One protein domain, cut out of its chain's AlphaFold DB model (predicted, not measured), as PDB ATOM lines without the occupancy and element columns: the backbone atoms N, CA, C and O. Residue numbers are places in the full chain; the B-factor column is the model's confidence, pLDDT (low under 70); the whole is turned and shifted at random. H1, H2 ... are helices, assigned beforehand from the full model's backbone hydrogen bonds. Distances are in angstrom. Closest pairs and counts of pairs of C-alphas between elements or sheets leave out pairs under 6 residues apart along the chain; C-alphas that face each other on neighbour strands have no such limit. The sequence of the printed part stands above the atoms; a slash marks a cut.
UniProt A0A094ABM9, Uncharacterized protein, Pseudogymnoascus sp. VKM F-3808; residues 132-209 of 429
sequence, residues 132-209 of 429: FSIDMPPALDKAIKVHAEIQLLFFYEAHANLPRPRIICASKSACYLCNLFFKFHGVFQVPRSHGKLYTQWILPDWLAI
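AT A GLANCE: This is residues 132 to 209 of the 429 residues of an uncharacterized protein of Pseudogymnoascus sp. VKM F-3808 (UniProt A0A094ABM9). This domain has little regular structure: two short helices, H1 then H2, run the same way at a shallow tilt, and long loops wrap round them. One loop, residues 132 to 147, reaches out to one side, and residues 186 to 209 curve round from H2 past H1. The printed part has 78 residues, of which 21 are in named elements; the class is all helix, with no named strand. It is compact, with a radius of gyration of the C-alphas of 12.3 A, and spans 34 by 32 by 22 A.

HOW THE PARTS SIT: Look at H1, residues 148 to 158, and H2, residues 176 to 185: they are close but not clearly touching. Their closest C-alphas, those of Ile 150 and Cys 178, are 6.6 A apart. Their lines stand at a shallow tilt of 24 degrees, the same way. In H1 and H2 every O i to N i+4 pair is within hydrogen-bond range.

IN THESE COORDINATES: Find C-alpha 148 at (26.316, 35.433, -8.530); from there H1 runs 15.2 A to C-alpha 158. H2 runs 14.2 A and ends at C-alpha 185, at (16.685, 27.625, -18.571).

THE WHOLE: The C-alphas farthest apart, those of Ala 139 and Arg 166, are 33.7 A apart. The link from H1 to H2 is long, 17 residues. The printed part has no cut, and no printed residue is under 70 in pLDDT.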
ATOM      1  N   PHE A 132      30.391  29.380  -1.194       82.75
ATOM      2  CA  PHE A 132      30.522  28.891  -2.558       82.75
ATOM      3  C   PHE A 132      31.123  29.964  -3.462       82.75
ATOM      4  O   PHE A 132      30.711  31.127  -3.434       82.75
ATOM      5  N   SER A 133      32.079  29.555  -4.290       83.88
ATOM      6  CA  SER A 133      32.674  30.370  -5.342       83.88
ATOM      7  C   SER A 133      33.051  29.496  -6.528       83.88
ATOM      8  O   SER A 133      33.503  28.368  -6.352       83.88
ATOM      9  N   ILE A 134      32.902  30.037  -7.736       86.25
ATOM     10  CA  ILE A 134      33.460  29.420  -8.941       86.25
ATOM     11  C   ILE A 134      34.921  29.834  -9.089       86.25
ATOM     12  O   ILE A 134      35.227  31.030  -9.124       86.25
ATOM     13  N   ASP A 135      35.795  28.847  -9.260       87.12
ATOM     14  CA  ASP A 135      37.183  29.081  -9.636       87.12
ATOM     15  C   ASP A 135      37.253  29.612 -11.071       87.12
ATOM     16  O   ASP A 135      36.738  29.010 -12.019       87.12
ATOM     17  N   MET A 136      37.867  30.785 -11.224       87.88
ATOM     18  CA  MET A 136      38.032  31.444 -12.517       87.88
ATOM     19  C   MET A 136      39.339  30.975 -13.174       87.88
ATOM     20  O   MET A 136      40.388  31.059 -12.527       87.88
ATOM     21  N   PRO A 137      39.327  30.541 -14.449       89.75
ATOM     22  CA  PRO A 137      40.538  30.133 -15.148       89.75
ATOM     23  C   PRO A 137      41.567  31.275 -15.199       89.75
ATOM     24  O   PRO A 137      41.188  32.401 -15.535       89.75
ATOM     25  N   PRO A 138      42.867  31.015 -14.950       86.06
ATOM     26  CA  PRO A 138      43.901  32.058 -14.950       86.06
ATOM     27  C   PRO A 138      44.038  32.812 -16.279       86.06
ATOM     28  O   PRO A 138      44.479  33.957 -16.294       86.06
ATOM     29  N   ALA A 139      43.669  32.167 -17.389       85.50
ATOM     30  CA  ALA A 139      43.740  32.728 -18.735       85.50
ATOM     31  C   ALA A 139      42.629  33.750 -19.042       85.50
ATOM     32  O   ALA A 139      42.717  34.464 -20.040       85.50
ATOM     33  N   LEU A 140      41.575  33.820 -18.221       85.12
ATOM     34  CA  LEU A 140      40.466  34.733 -18.455       85.12
ATOM     35  C   LEU A 140      40.794  36.132 -17.920       85.12
ATOM     36  O   LEU A 140      41.324  36.284 -16.820       85.12
ATOM     37  N   ASP A 141      40.438  37.166 -18.685       84.31
ATOM     38  CA  ASP A 141      40.611  38.554 -18.256       84.31
ATOM     39  C   ASP A 141      39.937  38.786 -16.890       84.31
ATOM     40  O   ASP A 141      38.760  38.478 -16.687       84.31
ATOM     41  N   LYS A 142      40.675  39.398 -15.956       82.44
ATOM     42  CA  LYS A 142      40.185  39.789 -14.626       82.44
ATOM     43  C   LYS A 142      38.969  40.714 -14.692       82.44
ATOM     44  O   LYS A 142      38.242  40.814 -13.697       82.44
ATOM     45  N   ALA A 143      38.752  41.411 -15.807       85.31
ATOM     46  CA  ALA A 143      37.570  42.223 -16.046       85.31
ATOM     47  C   ALA A 143      36.301  41.376 -16.209       85.31
ATOM     48  O   ALA A 143      35.232  41.845 -15.826       85.31
ATOM     49  N   ILE A 144      36.404  40.146 -16.718       89.94
ATOM     50  CA  ILE A 144      35.274  39.240 -16.930       89.94
ATOM     51  C   ILE A 144      34.800  38.669 -15.588       89.94
ATOM     52  O   ILE A 144      35.589  38.384 -14.684       89.94
ATOM     53  N   LYS A 145      33.479  38.543 -15.433       91.88
ATOM     54  CA  LYS A 145      32.809  38.134 -14.199       91.88
ATOM     55  C   LYS A 145      31.664  37.170 -14.483       91.88
ATOM     56  O   LYS A 145      30.734  37.487 -15.225       91.88
ATOM     57  N   VAL A 146      31.667  36.045 -13.773       94.62
ATOM     58  CA  VAL A 146      30.468  35.220 -13.599       94.62
ATOM     59  C   VAL A 146      29.623  35.861 -12.502       94.62
ATOM     60  O   VAL A 146      30.058  36.018 -11.360       94.62
ATOM     61  N   HIS A 147      28.415  36.285 -12.851       95.12
ATOM     62  CA  HIS A 147      27.498  36.903 -11.893       95.12
ATOM     63  C   HIS A 147      26.975  35.882 -10.876       95.12
ATOM     64  O   HIS A 147      26.782  34.723 -11.230       95.12
ATOM     65  N   ALA A 148      26.703  36.313  -9.640       93.88
ATOM     66  CA  ALA A 148      26.316  35.433  -8.530       93.88
ATOM     67  C   ALA A 148      25.107  34.532  -8.850       93.88
ATOM     68  O   ALA A 148      25.099  33.361  -8.490       93.88
ATOM     69  N   GLU A 149      24.117  35.044  -9.583       95.38
ATOM     70  CA  GLU A 149      22.946  34.278 -10.019       95.38
ATOM     71  C   GLU A 149      23.338  33.114 -10.940       95.38
ATOM     72  O   GLU A 149      22.804  32.017 -10.812       95.38
ATOM     73  N   ILE A 150      24.297  33.344 -11.843       96.31
ATOM     74  CA  ILE A 150      24.840  32.312 -12.734       96.31
ATOM     75  C   ILE A 150      25.728  31.347 -11.952       96.31
ATOM     76  O   ILE A 150      25.650  30.148 -12.200       96.31
ATOM     77  N   GLN A 151      26.508  31.832 -10.979       95.25
ATOM     78  CA  GLN A 151      27.306  30.953 -10.121       95.25
ATOM     79  C   GLN A 151      26.414  29.943  -9.389       95.25
ATOM     80  O   GLN A 151      26.653  28.741  -9.462       95.25
ATOM     81  N   LEU A 152      25.338  30.421  -8.754       94.25
ATOM     82  CA  LEU A 152      24.378  29.571  -8.047       94.25
ATOM     83  C   LEU A 152      23.639  28.615  -8.988       94.25
ATOM     84  O   LEU A 152      23.439  27.458  -8.639       94.25
ATOM     85  N   LEU A 153      23.246  29.062 -10.184       94.81
ATOM     86  CA  LEU A 153      22.603  28.179 -11.160       94.81
ATOM     87  C   LEU A 153      23.540  27.036 -11.566       94.81
ATOM     88  O   LEU A 153      23.148  25.873 -11.510       94.81
ATOM     89  N   PHE A 154      24.781  27.357 -11.937       94.75
ATOM     90  CA  PHE A 154      25.738  26.351 -12.394       94.75
ATOM     91  C   PHE A 154      26.225  25.435 -11.268       94.75
ATOM     92  O   PHE A 154      26.544  24.281 -11.537       94.75
ATOM     93  N   PHE A 155      26.195  25.887 -10.010       93.06
ATOM     94  CA  PHE A 155      26.363  25.003  -8.858       93.06
ATOM     95  C   PHE A 155      25.350  23.849  -8.885       93.06
ATOM     96  O   PHE A 155      25.746  22.691  -8.808       93.06
ATOM     97  N   TYR A 156      24.058  24.127  -9.083       92.88
ATOM     98  CA  TYR A 156      23.032  23.075  -9.149       92.88
ATOM     99  C   TYR A 156      23.041  22.269 -10.456       92.88
ATOM    100  O   TYR A 156      22.532  21.146 -10.497       92.88
ATOM    101  N   GLU A 157      23.606  22.817 -11.533       92.81
ATOM    102  CA  GLU A 157      23.850  22.051 -12.759       92.81
ATOM    103  C   GLU A 157      25.025  21.073 -12.594       92.81
ATOM    104  O   GLU A 157      24.947  19.957 -13.101       92.81
ATOM    105  N   ALA A 158      26.062  21.439 -11.829       91.88
ATOM    106  CA  ALA A 158      27.183  20.558 -11.493       91.88
ATOM    107  C   ALA A 158      26.813  19.480 -10.452       91.88
ATOM    108  O   ALA A 158      27.353  18.376 -10.489       91.88
ATOM    109  N   HIS A 159      25.866  19.768  -9.553       89.56
ATOM    110  CA  HIS A 159      25.504  18.897  -8.430       89.56
ATOM    111  C   HIS A 159      24.067  18.371  -8.557       89.56
ATOM    112  O   HIS A 159      23.151  18.794  -7.849       89.56
ATOM    113  N   ALA A 160      23.854  17.426  -9.476       84.56
ATOM    114  CA  ALA A 160      22.525  16.879  -9.774       84.56
ATOM    115  C   ALA A 160      21.866  16.120  -8.603       84.56
ATOM    116  O   ALA A 160      20.652  15.933  -8.602       84.56
ATOM    117  N   ASN A 161      22.653  15.686  -7.618       87.75
ATOM    118  CA  ASN A 161      22.190  14.996  -6.415       87.75
ATOM    119  C   ASN A 161      21.634  15.943  -5.338       87.75
ATOM    120  O   ASN A 161      21.021  15.469  -4.382       87.75
ATOM    121  N   LEU A 162      21.849  17.256  -5.462       87.44
ATOM    122  CA  LEU A 162      21.350  18.227  -4.494       87.44
ATOM    123  C   LEU A 162      19.893  18.615  -4.784       87.44
ATOM    124  O   LEU A 162      19.491  18.725  -5.947       87.44
ATOM    125  N   PRO A 163      19.089  18.884  -3.737       86.31
ATOM    126  CA  PRO A 163      17.744  19.404  -3.917       86.31
ATOM    127  C   PRO A 163      17.800  20.771  -4.606       86.31
ATOM    128  O   PRO A 163      18.444  21.705  -4.129       86.31
ATOM    129  N   ARG A 164      17.105  20.897  -5.739       87.81
ATOM    130  CA  ARG A 164      17.098  22.132  -6.531       87.81
ATOM    131  C   ARG A 164      16.124  23.157  -5.936       87.81
ATOM    132  O   ARG A 164      14.943  22.842  -5.768       87.81
ATOM    133  N   PRO A 165      16.560  24.398  -5.655       88.75
ATOM    134  CA  PRO A 165      15.657  25.442  -5.201       88.75
ATOM    135  C   PRO A 165      14.741  25.894  -6.341       88.75
ATOM    136  O   PRO A 165      15.120  25.887  -7.508       88.75
ATOM    137  N   ARG A 166      13.541  26.369  -5.999       85.38
ATOM    138  CA  ARG A 166      12.634  27.000  -6.978       85.38
ATOM    139  C   ARG A 166      13.092  28.406  -7.368       85.38
ATOM    140  O   ARG A 166      12.878  28.848  -8.494       85.38
ATOM    141  N   ILE A 167      13.703  29.115  -6.421       88.19
ATOM    142  CA  ILE A 167      14.101  30.516  -6.556       88.19
ATOM    143  C   ILE A 167      15.591  30.631  -6.263       88.19
ATOM    144  O   ILE A 167      16.056  30.138  -5.238       88.19
ATOM    145  N   ILE A 168      16.309  31.338  -7.128       91.62
ATOM    146  CA  ILE A 168      17.676  31.786  -6.885       91.62
ATOM    147  C   ILE A 168      17.660  33.313  -6.847       91.62
ATOM    148  O   ILE A 168      17.084  33.976  -7.711       91.62
ATOM    149  N   CYS A 169      18.302  33.889  -5.839       86.69
ATOM    150  CA  CYS A 169      18.470  35.330  -5.725       86.69
ATOM    151  C   CYS A 169      19.833  35.676  -5.133       86.69
ATOM    152  O   CYS A 169      20.407  34.902  -4.373       86.69
ATOM    153  N   ALA A 170      20.319  36.867  -5.465       87.75
ATOM    154  CA  ALA A 170      21.520  37.452  -4.890       87.75
ATOM    155  C   ALA A 170      21.171  38.747  -4.137       87.75
ATOM    156  O   ALA A 170      20.030  39.214  -4.155       87.75
ATOM    157  N   SER A 171      22.171  39.377  -3.516       79.44
ATOM    158  CA  SER A 171      22.027  40.682  -2.845       79.44
ATOM    159  C   SER A 171      21.640  41.832  -3.790       79.44
ATOM    160  O   SER A 171      21.306  42.930  -3.342       79.44
ATOM    161  N   LYS A 172      21.670  41.593  -5.108       80.75
ATOM    162  CA  LYS A 172      21.188  42.492  -6.160       80.75
ATOM    163  C   LYS A 172      20.172  41.753  -7.028       80.75
ATOM    164  O   LYS A 172      20.255  40.540  -7.187       80.75
ATOM    165  N   SER A 173      19.220  42.499  -7.593       84.94
ATOM    166  CA  SER A 173      18.309  41.969  -8.613       84.94
ATOM    167  C   SER A 173      19.092  41.451  -9.821       84.94
ATOM    168  O   SER A 173      20.148  41.993 -10.140       84.94
ATOM    169  N   ALA A 174      18.529  40.488 -10.549       90.56
ATOM    170  CA  ALA A 174      19.179  39.907 -11.715       90.56
ATOM    171  C   ALA A 174      19.476  40.952 -12.798       90.56
ATOM    172  O   ALA A 174      18.620  41.779 -13.146       90.56
ATOM    173  N   CYS A 175      20.661  40.877 -13.403       92.38
ATOM    174  CA  CYS A 175      20.952  41.661 -14.601       92.38
ATOM    175  C   CYS A 175      20.127  41.176 -15.801       92.38
ATOM    176  O   CYS A 175      19.475  40.131 -15.741       92.38
ATOM    177  N   TYR A 176      20.147  41.930 -16.903       91.06
ATOM    178  CA  TYR A 176      19.395  41.560 -18.102       91.06
ATOM    179  C   TYR A 176      19.764  40.160 -18.616       91.06
ATOM    180  O   TYR A 176      18.872  39.353 -18.874       91.06
ATOM    181  N   LEU A 177      21.065  39.857 -18.707       94.62
ATOM    182  CA  LEU A 177      21.560  38.569 -19.204       94.62
ATOM    183  C   LEU A 177      21.264  37.421 -18.238       94.62
ATOM    184  O   LEU A 177      20.816  36.372 -18.685       94.62
ATOM    185  N   CYS A 178      21.418  37.636 -16.927       95.69
ATOM    186  CA  CYS A 178      21.049  36.638 -15.919       95.69
ATOM    187  C   CYS A 178      19.558  36.303 -16.014       95.69
ATOM    188  O   CYS A 178      19.189  35.149 -16.180       95.69
ATOM    189  N   ASN A 179      18.691  37.317 -16.002       93.81
ATOM    190  CA  ASN A 179      17.247  37.120 -16.110       93.81
ATOM    191  C   ASN A 179      16.846  36.418 -17.417       93.81
ATOM    192  O   ASN A 179      15.983  35.547 -17.408       93.81
ATOM    193  N   LEU A 180      17.465  36.786 -18.542       93.69
ATOM    194  CA  LEU A 180      17.174  36.164 -19.831       93.69
ATOM    195  C   LEU A 180      17.639  34.701 -19.884       93.69
ATOM    196  O   LEU A 180      16.892  33.857 -20.370       93.69
ATOM    197  N   PHE A 181      18.817  34.389 -19.338       96.38
ATOM    198  CA  PHE A 181      19.306  33.013 -19.245       96.38
ATOM    199  C   PHE A 181      18.393  32.152 -18.363       96.38
ATOM    200  O   PHE A 181      17.977  31.081 -18.787       96.38
ATOM    201  N   PHE A 182      17.990  32.649 -17.187       95.12
ATOM    202  CA  PHE A 182      17.043  31.958 -16.304       95.12
ATOM    203  C   PHE A 182      15.701  31.669 -16.991       95.12
ATOM    204  O   PHE A 182      15.161  30.577 -16.839       95.12
ATOM    205  N   LYS A 183      15.188  32.610 -17.796       92.75
ATOM    206  CA  LYS A 183      13.957  32.406 -18.576       92.75
ATOM    207  C   LYS A 183      14.074  31.274 -19.592       92.75
ATOM    208  O   LYS A 183      13.129  30.508 -19.726       92.75
ATOM    209  N   PHE A 184      15.199  31.177 -20.301       94.69
ATOM    210  CA  PHE A 184      15.420  30.076 -21.242       94.69
ATOM    211  C   PHE A 184      15.725  28.755 -20.532       94.69
ATOM    212  O   PHE A 184      15.306  27.707 -21.007       94.69
ATOM    213  N   HIS A 185      16.397  28.804 -19.382       94.62
ATOM    214  CA  HIS A 185      16.685  27.625 -18.571       94.62
ATOM    215  C   HIS A 185      15.421  27.006 -17.955       94.62
ATOM    216  O   HIS A 185      15.297  25.790 -17.874       94.62
ATOM    217  N   GLY A 186      14.476  27.825 -17.483       90.81
ATOM    218  CA  GLY A 186      13.134  27.399 -17.063       90.81
ATOM    219  C   GLY A 186      13.034  26.626 -15.738       90.81
ATOM    220  O   GLY A 186      11.959  26.590 -15.149       90.81
ATOM    221  N   VAL A 187      14.126  26.038 -15.235       90.00
ATOM    222  CA  VAL A 187      14.127  25.290 -13.955       90.00
ATOM    223  C   VAL A 187      14.123  26.209 -12.731       90.00
ATOM    224  O   VAL A 187      13.427  25.942 -11.756       90.00
ATOM    225  N   PHE A 188      14.908  27.286 -12.773       92.00
ATOM    226  CA  PHE A 188      15.076  28.216 -11.659       92.00
ATOM    227  C   PHE A 188      14.402  29.543 -11.978       92.00
ATOM    228  O   PHE A 188      14.398  29.985 -13.128       92.00
ATOM    229  N   GLN A 189      13.904  30.225 -10.951       87.94
ATOM    230  CA  GLN A 189      13.332  31.560 -11.090       87.94
ATOM    231  C   GLN A 189      14.190  32.607 -10.373       87.94
ATOM    232  O   GLN A 189      14.671  32.375  -9.265       87.94
ATOM    233  N   VAL A 190      14.336  33.785 -10.983       88.31
ATOM    234  CA  VAL A 190      14.828  34.988 -10.295       88.31
ATOM    235  C   VAL A 190      13.634  35.865  -9.921       88.31
ATOM    236  O   VAL A 190      12.776  36.102 -10.768       88.31
ATOM    237  N   PRO A 191      13.548  36.387  -8.685       83.00
ATOM    238  CA  PRO A 191      12.358  37.111  -8.238       83.00
ATOM    239  C   PRO A 191      12.225  38.496  -8.881       83.00
ATOM    240  O   PRO A 191      11.121  39.021  -9.016       83.00
ATOM    241  N   ARG A 192      13.354  39.125  -9.237       81.50
ATOM    242  CA  ARG A 192      13.413  40.475  -9.806       81.50
ATOM    243  C   ARG A 192      14.604  40.622 -10.739       81.50
ATOM    244  O   ARG A 192      15.660  40.037 -10.505       81.50
ATOM    245  N   SER A 193      14.459  41.498 -11.728       84.00
ATOM    246  CA  SER A 193      15.555  41.966 -12.575       84.00
ATOM    247  C   SER A 193      15.583  43.489 -12.616       84.00
ATOM    248  O   SER A 193      14.526  44.117 -12.652       84.00
ATOM    249  N   HIS A 194      16.783  44.074 -12.616       80.88
ATOM    250  CA  HIS A 194      16.981  45.513 -12.834       80.88
ATOM    251  C   HIS A 194      17.282  45.844 -14.312       80.88
ATOM    252  O   HIS A 194      17.591  46.986 -14.629       80.88
ATOM    253  N   GLY A 195      17.319  44.849 -15.211       82.12
ATOM    254  CA  GLY A 195      17.397  45.065 -16.665       82.12
ATOM    255  C   GLY A 195      18.698  45.655 -17.232       82.12
ATOM    256  O   GLY A 195      18.753  45.939 -18.425       82.12
ATOM    257  N   LYS A 196      19.766  45.805 -16.442       83.88
ATOM    258  CA  LYS A 196      21.042  46.369 -16.924       83.88
ATOM    259  C   LYS A 196      21.882  45.304 -17.621       83.88
ATOM    260  O   LYS A 196      22.001  44.181 -17.126       83.88
ATOM    261  N   LEU A 197      22.482  45.685 -18.745       87.56
ATOM    262  CA  LEU A 197      23.442  44.883 -19.494       87.56
ATOM    263  C   LEU A 197      24.861  45.132 -18.962       87.56
ATOM    264  O   LEU A 197      25.250  46.279 -18.742       87.56
ATOM    265  N   TYR A 198      25.624  44.062 -18.753       88.12
ATOM    266  CA  TYR A 198      27.024  44.124 -18.334       88.12
ATOM    267  C   TYR A 198      27.889  43.484 -19.413       88.12
ATOM    268  O   TYR A 198      27.667  42.331 -19.768       88.12
ATOM    269  N   THR A 199      28.871  44.228 -19.920       88.88
ATOM    270  CA  THR A 199      29.795  43.769 -20.973       88.88
ATOM    271  C   THR A 199      30.795  42.729 -20.478       88.88
ATOM    272  O   THR A 199      31.329  41.965 -21.265       88.88
ATOM    273  N   GLN A 200      31.019  42.686 -19.167       92.44
ATOM    274  CA  GLN A 200      31.935  41.773 -18.485       92.44
ATOM    275  C   GLN A 200      31.304  40.412 -18.147       92.44
ATOM    276  O   GLN A 200      31.926  39.604 -17.468       92.44
ATOM    277  N   TRP A 201      30.053  40.172 -18.534       94.75
ATOM    278  CA  TRP A 201      29.307  38.973 -18.152       94.75
ATOM    279  C   TRP A 201      29.734  37.746 -18.972       94.75
ATOM    280  O   TRP A 201      29.887  37.855 -20.187       94.75
ATOM    281  N   ILE A 202      29.857  36.577 -18.331       94.56
ATOM    282  CA  ILE A 202      30.171  35.300 -18.996       94.56
ATOM    283  C   ILE A 202      29.411  34.116 -18.368       94.56
ATOM    284  O   ILE A 202      29.000  34.181 -17.205       94.56
ATOM    285  N   LEU A 203      29.259  33.034 -19.140       95.12
ATOM    286  CA  LEU A 203      28.842  31.715 -18.657       95.12
ATOM    287  C   LEU A 203      30.073  30.861 -18.305       95.12
ATOM    288  O   LEU A 203      31.039  30.879 -19.061       95.12
ATOM    289  N   PRO A 204      30.051  30.112 -17.191       93.81
ATOM    290  CA  PRO A 204      31.186  29.311 -16.749       93.81
ATOM    291  C   PRO A 204      31.219  27.941 -17.456       93.81
ATOM    292  O   PRO A 204      30.888  26.914 -16.868       93.81
ATOM    293  N   ASP A 205      31.595  27.931 -18.735       89.88
ATOM    294  CA  ASP A 205      31.675  26.726 -19.580       89.88
ATOM    295  C   ASP A 205      32.843  25.784 -19.230       89.88
ATOM    296  O   ASP A 205      32.863  24.637 -19.666       89.88
ATOM    297  N   TRP A 206      33.773  26.232 -18.386       91.69
ATOM    298  CA  TRP A 206      34.878  25.432 -17.847       91.69
ATOM    299  C   TRP A 206      34.499  24.561 -16.640       91.69
ATOM    300  O   TRP A 206      35.342  23.827 -16.123       91.69
ATOM    301  N   LEU A 207      33.266  24.658 -16.135       90.62
ATOM    302  CA  LEU A 207      32.830  23.832 -15.013       90.62
ATOM    303  C   LEU A 207      32.607  22.380 -15.432       90.62
ATOM    304  O   LEU A 207      32.140  22.093 -16.532       90.62
ATOM    305  N   ALA A 208      32.860  21.463 -14.497       90.25
ATOM    306  CA  ALA A 208      32.597  20.037 -14.653       90.25
ATOM    307  C   ALA A 208      31.086  19.736 -14.605       90.25
ATOM    308  O   ALA A 208      30.563  19.182 -13.640       90.25
ATOM    309  N   ILE A 209      30.369  20.136 -15.653       92.56
ATOM    310  CA  ILE A 209      28.941  19.872 -15.811       92.56
ATOM    311  C   ILE A 209      28.739  18.443 -16.335       92.56
ATOM    312  O   ILE A 209      29.431  18.051 -17.280       92.56
TER     313      ILE A 209